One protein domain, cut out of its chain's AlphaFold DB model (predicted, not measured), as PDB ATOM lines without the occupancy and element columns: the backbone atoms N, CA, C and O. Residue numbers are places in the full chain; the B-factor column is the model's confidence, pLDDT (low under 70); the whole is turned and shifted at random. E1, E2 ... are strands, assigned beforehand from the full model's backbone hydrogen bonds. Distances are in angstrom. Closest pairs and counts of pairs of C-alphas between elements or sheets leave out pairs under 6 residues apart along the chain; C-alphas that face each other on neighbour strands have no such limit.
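What this domain is: This is residues 5 to 62 of the 165 residues of an uncharacterized protein of Megaselia scalaris (UniProt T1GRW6). What is the main picture? There is little regular structure: a long twisted hairpin, E4 and E5, has short E1 beside E5, and a small hairpin, E2 and E3, lies towards one end. What is printed? The printed part has 58 residues, all strand in class, with no named helix; E1 to E5, in that order, hold 22, in antiparallel sheets E1 - E5 - E4 and E2 - E3. How compact is it? It is only just loose, close to compact, with radius of gyration of the C-alphas 12.4 A, spanning 38 by 23 by 19 A.

How they stand to each other: What neighbours the first strand? E1, residues 5 to 7, is antiparallel to E5, residues 55 to 61; N 5 and O 60, 2.9 A apart, are within hydrogen-bond range. What comes next? E2, residues 26 to 28, and E3, residues 33 to 35, form a hairpin, with N 26 and O 35 within hydrogen-bond range at 2.8 A. What completes the larger sheet? E4, residues 40 to 45, forms a hairpin with E5, N 41 and O 59 within range at 2.8 A.

Where its parts are: Where does E1 begin? C-alpha 5 is at (151.478, 114.004, 146.766). Where does E5 end? Its 19.1 A end at C-alpha 61, (146.635, 112.027, 143.173); E4 is 14.9 A long.

The domain as a whole: Which link is long? Residues 8 to 25, with no cut. Where is confidence low? Residues 46 to 55 are under 70.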
ATOM      1  N   TYR A   5     150.740 112.762 146.548       78.44
ATOM      2  CA  TYR A   5     151.478 114.004 146.766       78.44
ATOM      3  C   TYR A   5     150.769 114.847 147.823       78.44
ATOM      4  O   TYR A   5     149.552 114.994 147.789       78.44
ATOM      5  N   VAL A   6     151.515 115.382 148.788       82.50
ATOM      6  CA  VAL A   6     150.948 116.253 149.828       82.50
ATOM      7  C   VAL A   6     151.037 117.693 149.351       82.50
ATOM      8  O   VAL A   6     152.148 118.194 149.204       82.50
ATOM      9  N   LEU A   7     149.895 118.352 149.169       81.44
ATOM     10  CA  LEU A   7     149.837 119.782 148.870       81.44
ATOM     11  C   LEU A   7     150.172 120.570 150.141       81.44
ATOM     12  O   LEU A   7     149.493 120.428 151.163       81.44
ATOM     13  N   LYS A   8     151.227 121.390 150.096       80.00
ATOM     14  CA  LYS A   8     151.698 122.206 151.222       80.00
ATOM     15  C   LYS A   8     151.672 123.694 150.863       80.00
ATOM     16  O   LYS A   8     152.742 124.275 150.676       80.00
ATOM     17  N   PRO A   9     150.493 124.345 150.845       80.94
ATOM     18  CA  PRO A   9     150.382 125.765 150.503       80.94
ATOM     19  C   PRO A   9     151.215 126.684 151.415       80.94
ATOM     20  O   PRO A   9     151.652 127.749 150.984       80.94
ATOM     21  N   ASP A  10     151.492 126.256 152.654       79.88
ATOM     22  CA  ASP A  10     152.353 126.988 153.595       79.88
ATOM     23  C   ASP A  10     153.835 127.004 153.183       79.88
ATOM     24  O   ASP A  10     154.580 127.904 153.572       79.88
ATOM     25  N   LYS A  11     154.285 125.992 152.426       78.25
ATOM     26  CA  LYS A  11     155.676 125.862 151.964       78.25
ATOM     27  C   LYS A  11     155.840 126.255 150.497       78.25
ATOM     28  O   LYS A  11     156.835 126.894 150.166       78.25
ATOM     29  N   ASP A  12     154.894 125.877 149.641       78.44
ATOM     30  CA  ASP A  12     154.925 126.144 148.205       78.44
ATOM     31  C   ASP A  12     153.639 126.850 147.757       78.44
ATOM     32  O   ASP A  12     152.530 126.347 147.923       78.44
ATOM     33  N   LYS A  13     153.788 128.025 147.135       83.12
ATOM     34  CA  LYS A  13     152.658 128.789 146.583       83.12
ATOM     35  C   LYS A  13     151.975 128.064 145.423       83.12
ATOM     36  O   LYS A  13     150.813 128.344 145.141       83.12
ATOM     37  N   ASN A  14     152.676 127.150 144.758       78.81
ATOM     38  CA  ASN A  14     152.118 126.349 143.674       78.81
ATOM     39  C   ASN A  14     151.126 125.289 144.180       78.81
ATOM     40  O   ASN A  14     150.290 124.834 143.401       78.81
ATOM     41  N   ASP A  15     151.168 124.960 145.477       82.62
ATOM     42  CA  ASP A  15     150.284 123.986 146.128       82.62
ATOM     43  C   ASP A  15     148.986 124.610 146.674       82.62
ATOM     44  O   ASP A  15     148.172 123.933 147.318       82.62
ATOM     45  N   ILE A  16     148.773 125.912 146.446       85.31
ATOM     46  CA  ILE A  16     147.515 126.579 146.792       85.31
ATOM     47  C   ILE A  16     146.386 125.924 146.001       85.31
ATOM     48  O   ILE A  16     146.465 125.761 144.788       85.31
ATOM     49  N   HIS A  17     145.315 125.569 146.697       88.12
ATOM     50  CA  HIS A  17     144.152 124.922 146.114       88.12
ATOM     51  C   HIS A  17     142.879 125.431 146.784       88.12
ATOM     52  O   HIS A  17     142.887 125.820 147.952       88.12
ATOM     53  N   TYR A  18     141.783 125.424 146.033       88.06
ATOM     54  CA  TYR A  18     140.478 125.873 146.506       88.06
ATOM     55  C   TYR A  18     139.454 124.756 146.363       88.06
ATOM     56  O   TYR A  18     139.429 124.065 145.349       88.06
ATOM     57  N   PHE A  19     138.584 124.603 147.357       87.44
ATOM     58  CA  PHE A  19     137.475 123.657 147.298       87.44
ATOM     59  C   PHE A  19     136.222 124.353 146.764       87.44
ATOM     60  O   PHE A  19     135.812 125.392 147.288       87.44
ATOM     61  N   SER A  20     135.598 123.780 145.737       86.69
ATOM     62  CA  SER A  20     134.276 124.196 145.281       86.69
ATOM     63  C   SER A  20     133.231 123.768 146.305       86.69
ATOM     64  O   SER A  20     133.116 122.589 146.644       86.69
ATOM     65  N   PHE A  21     132.433 124.722 146.774       81.50
ATOM     66  CA  PHE A  21     131.374 124.462 147.748       81.50
ATOM     67  C   PHE A  21     130.220 123.619 147.175       81.50
ATOM     68  O   PHE A  21     129.537 122.932 147.926       81.50
ATOM     69  N   MET A  22     129.987 123.668 145.859       84.00
ATOM     70  CA  MET A  22     128.798 123.062 145.242       84.00
ATOM     71  C   MET A  22     128.936 121.551 145.019       84.00
ATOM     72  O   MET A  22     127.965 120.808 145.117       84.00
ATOM     73  N   ASP A  23     130.144 121.107 144.709       86.12
ATOM     74  CA  ASP A  23     130.430 119.786 144.156       86.12
ATOM     75  C   ASP A  23     131.652 119.127 144.821       86.12
ATOM     76  O   ASP A  23     131.975 117.974 144.539       86.12
ATOM     77  N   GLY A  24     132.315 119.834 145.746       83.69
ATOM     78  CA  GLY A  24     133.499 119.337 146.446       83.69
ATOM     79  C   GLY A  24     134.668 119.072 145.499       83.69
ATOM     80  O   GLY A  24     135.515 118.235 145.785       83.69
ATOM     81  N   SER A  25     134.709 119.716 144.337       88.06
ATOM     82  CA  SER A  25     135.852 119.641 143.435       88.06
ATOM     83  C   SER A  25     136.994 120.517 143.954       88.06
ATOM     84  O   SER A  25     136.767 121.514 144.638       88.06
ATOM     85  N   ILE A  26     138.232 120.136 143.662       88.75
ATOM     86  CA  ILE A  26     139.421 120.908 144.022       88.75
ATOM     87  C   ILE A  26     139.935 121.639 142.782       88.75
ATOM     88  O   ILE A  26     140.157 121.034 141.734       88.75
ATOM     89  N   PHE A  27     140.102 122.951 142.886       87.75
ATOM     90  CA  PHE A  27     140.648 123.803 141.839       87.75
ATOM     91  C   PHE A  27     142.099 124.152 142.164       87.75
ATOM     92  O   PHE A  27     142.377 124.725 143.223       87.75
ATOM     93  N   LEU A  28     143.012 123.818 141.249       86.31
ATOM     94  CA  LEU A  28     144.424 124.188 141.324       86.31
ATOM     95  C   LEU A  28     144.666 125.408 140.419       86.31
ATOM     96  O   LEU A  28     144.656 125.271 139.194       86.31
ATOM     97  N   PRO A  29     144.938 126.600 140.978       84.44
ATOM     98  CA  PRO A  29     145.202 127.807 140.196       84.44
ATOM     99  C   PRO A  29     146.462 127.698 139.340       84.44
ATOM    100  O   PRO A  29     146.539 128.332 138.297       84.44
ATOM    101  N   ASN A  30     147.448 126.906 139.775       80.38
ATOM    102  CA  ASN A  30     148.717 126.747 139.066       80.38
ATOM    103  C   ASN A  30     148.537 126.064 137.698       80.38
ATOM    104  O   ASN A  30     149.139 126.470 136.710       80.38
ATOM    105  N   THR A  31     147.678 125.044 137.628       78.50
ATOM    106  CA  THR A  31     147.404 124.289 136.394       78.50
ATOM    107  C   THR A  31     146.101 124.704 135.714       78.50
ATOM    108  O   THR A  31     145.812 124.217 134.627       78.50
ATOM    109  N   PHE A  32     145.316 125.592 136.339       82.69
ATOM    110  CA  PHE A  32     143.959 125.972 135.925       82.69
ATOM    111  C   PHE A  32     143.003 124.778 135.757       82.69
ATOM    112  O   PHE A  32     141.992 124.877 135.062       82.69
ATOM    113  N   ASN A  33     143.301 123.661 136.423       83.50
ATOM    114  CA  ASN A  33     142.523 122.434 136.334       83.50
ATOM    115  C   ASN A  33     141.649 122.247 137.577       83.50
ATOM    116  O   ASN A  33     142.060 122.524 138.709       83.50
ATOM    117  N   THR A  34     140.448 121.719 137.348       85.88
ATOM    118  CA  THR A  34     139.508 121.316 138.395       85.88
ATOM    119  C   THR A  34     139.435 119.799 138.442       85.88
ATOM    120  O   THR A  34     139.169 119.156 137.427       85.88
ATOM    121  N   TYR A  35     139.631 119.225 139.624       84.62
ATOM    122  CA  TYR A  35     139.628 117.784 139.837       84.62
ATOM    123  C   TYR A  35     138.482 117.369 140.758       84.62
ATOM    124  O   TYR A  35     138.135 118.057 141.716       84.62
ATOM    125  N   SER A  36     137.877 116.221 140.458       84.69
ATOM    126  CA  SER A  36     136.787 115.656 141.260       84.69
ATOM    127  C   SER A  36     137.306 114.968 142.534       84.69
ATOM    128  O   SER A  36     138.492 114.645 142.627       84.69
ATOM    129  N   ASN A  37     136.402 114.669 143.473       81.69
ATOM    130  CA  ASN A  37     136.665 114.022 144.772       81.69
ATOM    131  C   ASN A  37     137.457 112.702 144.701       81.69
ATOM    132  O   ASN A  37     138.029 112.281 145.697       81.69
ATOM    133  N   ASN A  38     137.530 112.047 143.540       82.12
ATOM    134  CA  ASN A  38     138.287 110.800 143.383       82.12
ATOM    135  C   ASN A  38     139.807 111.007 143.251       82.12
ATOM    136  O   ASN A  38     140.558 110.042 143.367       82.12
ATOM    137  N   HIS A  39     140.261 112.238 142.994       82.38
ATOM    138  CA  HIS A  39     141.676 112.555 142.757       82.38
ATOM    139  C   HIS A  39     142.370 113.126 143.989       82.38
ATOM    140  O   HIS A  39     143.551 113.447 143.938       82.38
ATOM    141  N   TYR A  40     141.664 113.286 145.104       85.81
ATOM    142  CA  TYR A  40     142.269 113.814 146.313       85.81
ATOM    143  C   TYR A  40     141.621 113.216 147.558       85.81
ATOM    144  O   TYR A  40     140.508 112.704 147.528       85.81
ATOM    145  N   CYS A  41     142.342 113.258 148.667       85.81
ATOM    146  CA  CYS A  41     141.862 112.839 149.971       85.81
ATOM    147  C   CYS A  41     142.352 113.840 151.010       85.81
ATOM    148  O   CYS A  41     143.501 114.273 150.959       85.81
ATOM    149  N   ILE A  42     141.486 114.217 151.943       85.75
ATOM    150  CA  ILE A  42     141.848 115.093 153.053       85.75
ATOM    151  C   ILE A  42     141.968 114.213 154.289       85.75
ATOM    152  O   ILE A  42     141.012 113.533 154.660       85.75
ATOM    153  N   GLU A  43     143.134 114.221 154.921       82.94
ATOM    154  CA  GLU A  43     143.391 113.408 156.104       82.94
ATOM    155  C   GLU A  43     144.041 114.259 157.198       82.94
ATOM    156  O   GLU A  43     144.859 115.146 156.935       82.94
ATOM    157  N   ASN A  44     143.637 114.010 158.443       79.12
ATOM    158  CA  ASN A  44     144.284 114.603 159.604       79.12
ATOM    159  C   ASN A  44     145.529 113.775 159.932       79.12
ATOM    160  O   ASN A  44     145.418 112.596 160.270       79.12
ATOM    161  N   VAL A  45     146.708 114.385 159.825       72.31
ATOM    162  CA  VAL A  45     147.980 113.700 160.069       72.31
ATOM    163  C   VAL A  45     148.535 114.146 161.413       72.31
ATOM    164  O   VAL A  45     149.010 115.271 161.558       72.31
ATOM    165  N   VAL A  46     148.517 113.236 162.387       69.88
ATOM    166  CA  VAL A  46     149.081 113.465 163.722       69.88
ATOM    167  C   VAL A  46     150.558 113.066 163.718       69.88
ATOM    168  O   VAL A  46     150.897 111.883 163.658       69.88
ATOM    169  N   PHE A  47     151.459 114.050 163.764       59.38
ATOM    170  CA  PHE A  47     152.903 113.818 163.866       59.38
ATOM    171  C   PHE A  47     153.353 113.781 165.341       59.38
ATOM    172  O   PHE A  47     153.724 114.809 165.898       59.38
ATOM    173  N   GLY A  48     153.376 112.590 165.954       56.22
ATOM    174  CA  GLY A  48     153.940 112.361 167.301       56.22
ATOM    175  C   GLY A  48     153.148 112.969 168.473       56.22
ATOM    176  O   GLY A  48     152.137 113.627 168.262       56.22
ATOM    177  N   ASP A  49     153.625 112.729 169.706       54.38
ATOM    178  CA  ASP A  49     152.994 112.961 171.036       54.38
ATOM    179  C   ASP A  49     152.533 114.404 171.379       54.38
ATOM    180  O   ASP A  49     152.213 114.701 172.530       54.38
ATOM    181  N   PHE A  50     152.465 115.319 170.410       54.16
ATOM    182  CA  PHE A  50     151.949 116.678 170.594       54.16
ATOM    183  C   PHE A  50     150.577 116.829 169.907       54.16
ATOM    184  O   PHE A  50     150.518 117.125 168.712       54.16
ATOM    185  N   PRO A  51     149.459 116.655 170.640       54.34
ATOM    186  CA  PRO A  51     148.097 116.645 170.090       54.34
ATOM    187  C   PRO A  51     147.566 118.016 169.624       54.34
ATOM    188  O   PRO A  51     146.411 118.112 169.214       54.34
ATOM    189  N   GLU A  52     148.369 119.083 169.683       53.59
ATOM    190  CA  GLU A  52     147.919 120.452 169.374       53.59
ATOM    191  C   GLU A  52     148.126 120.877 167.909       53.59
ATOM    192  O   GLU A  52     147.564 121.884 167.487       53.59
ATOM    193  N   ASN A  53     148.835 120.089 167.094       53.84
ATOM    194  CA  ASN A  53     149.054 120.394 165.674       53.84
ATOM    195  C   ASN A  53     148.171 119.516 164.773       53.84
ATOM    196  O   ASN A  53     148.669 118.750 163.947       53.84
ATOM    197  N   ASN A  54     146.849 119.609 164.951       57.97
ATOM    198  CA  ASN A  54     145.869 118.982 164.058       57.97
ATOM    199  C   ASN A  54     145.830 119.727 162.718       57.97
ATOM    200  O   ASN A  54     144.948 120.550 162.470       57.97
ATOM    201  N   ASN A  55     146.801 119.447 161.854       69.75
ATOM    202  CA  ASN A  55     146.838 120.008 160.511       69.75
ATOM    203  C   ASN A  55     146.086 119.068 159.559       69.75
ATOM    204  O   ASN A  55     146.423 117.890 159.430       69.75
ATOM    205  N   LEU A  56     145.060 119.599 158.891       77.06
ATOM    206  CA  LEU A  56     144.412 118.933 157.763       77.06
ATOM    207  C   LEU A  56     145.347 119.005 156.556       77.06
ATOM    208  O   LEU A  56     145.721 120.097 156.130       77.06
ATOM    209  N   TRP A  57     145.709 117.850 156.002       82.06
ATOM    210  CA  TRP A  57     146.539 117.770 154.805       82.06
ATOM    211  C   TRP A  57     145.720 117.244 153.635       82.06
ATOM    212  O   TRP A  57     145.004 116.248 153.756       82.06
ATOM    213  N   THR A  58     145.872 117.894 152.485       84.19
ATOM    214  CA  THR A  58     145.280 117.439 151.229       84.19
ATOM    215  C   THR A  58     146.299 116.580 150.488       84.19
ATOM    216  O   THR A  58     147.345 117.059 150.043       84.19
ATOM    217  N   PHE A  59     145.995 115.294 150.361       84.00
ATOM    218  CA  PHE A  59     146.728 114.343 149.541       84.00
ATOM    219  C   PHE A  59     146.111 114.322 148.154       84.00
ATOM    220  O   PHE A  59     144.971 113.902 147.983       84.00
ATOM    221  N   PHE A  60     146.866 114.760 147.163       84.81
ATOM    222  CA  PHE A  60     146.439 114.798 145.781       84.81
ATOM    223  C   PHE A  60     147.070 113.651 144.987       84.81
ATOM    224  O   PHE A  60     148.238 113.297 145.168       84.81
ATOM    225  N   CYS A  61     146.265 113.058 144.120       79.56
ATOM    226  CA  CYS A  61     146.635 112.027 143.173       79.56
ATOM    227  C   CYS A  61     146.704 112.676 141.791       79.56
ATOM    228  O   CYS A  61     145.680 113.005 141.193       79.56
ATOM    229  N   PHE A  62     147.924 112.872 141.295       70.56
ATOM    230  CA  PHE A  62     148.120 113.222 139.897       70.56
ATOM    231  C   PHE A  62     148.021 111.937 139.078       70.56
ATOM    232  O   PHE A  62     148.827 111.022 139.272       70.56
TER     233      PHE A  62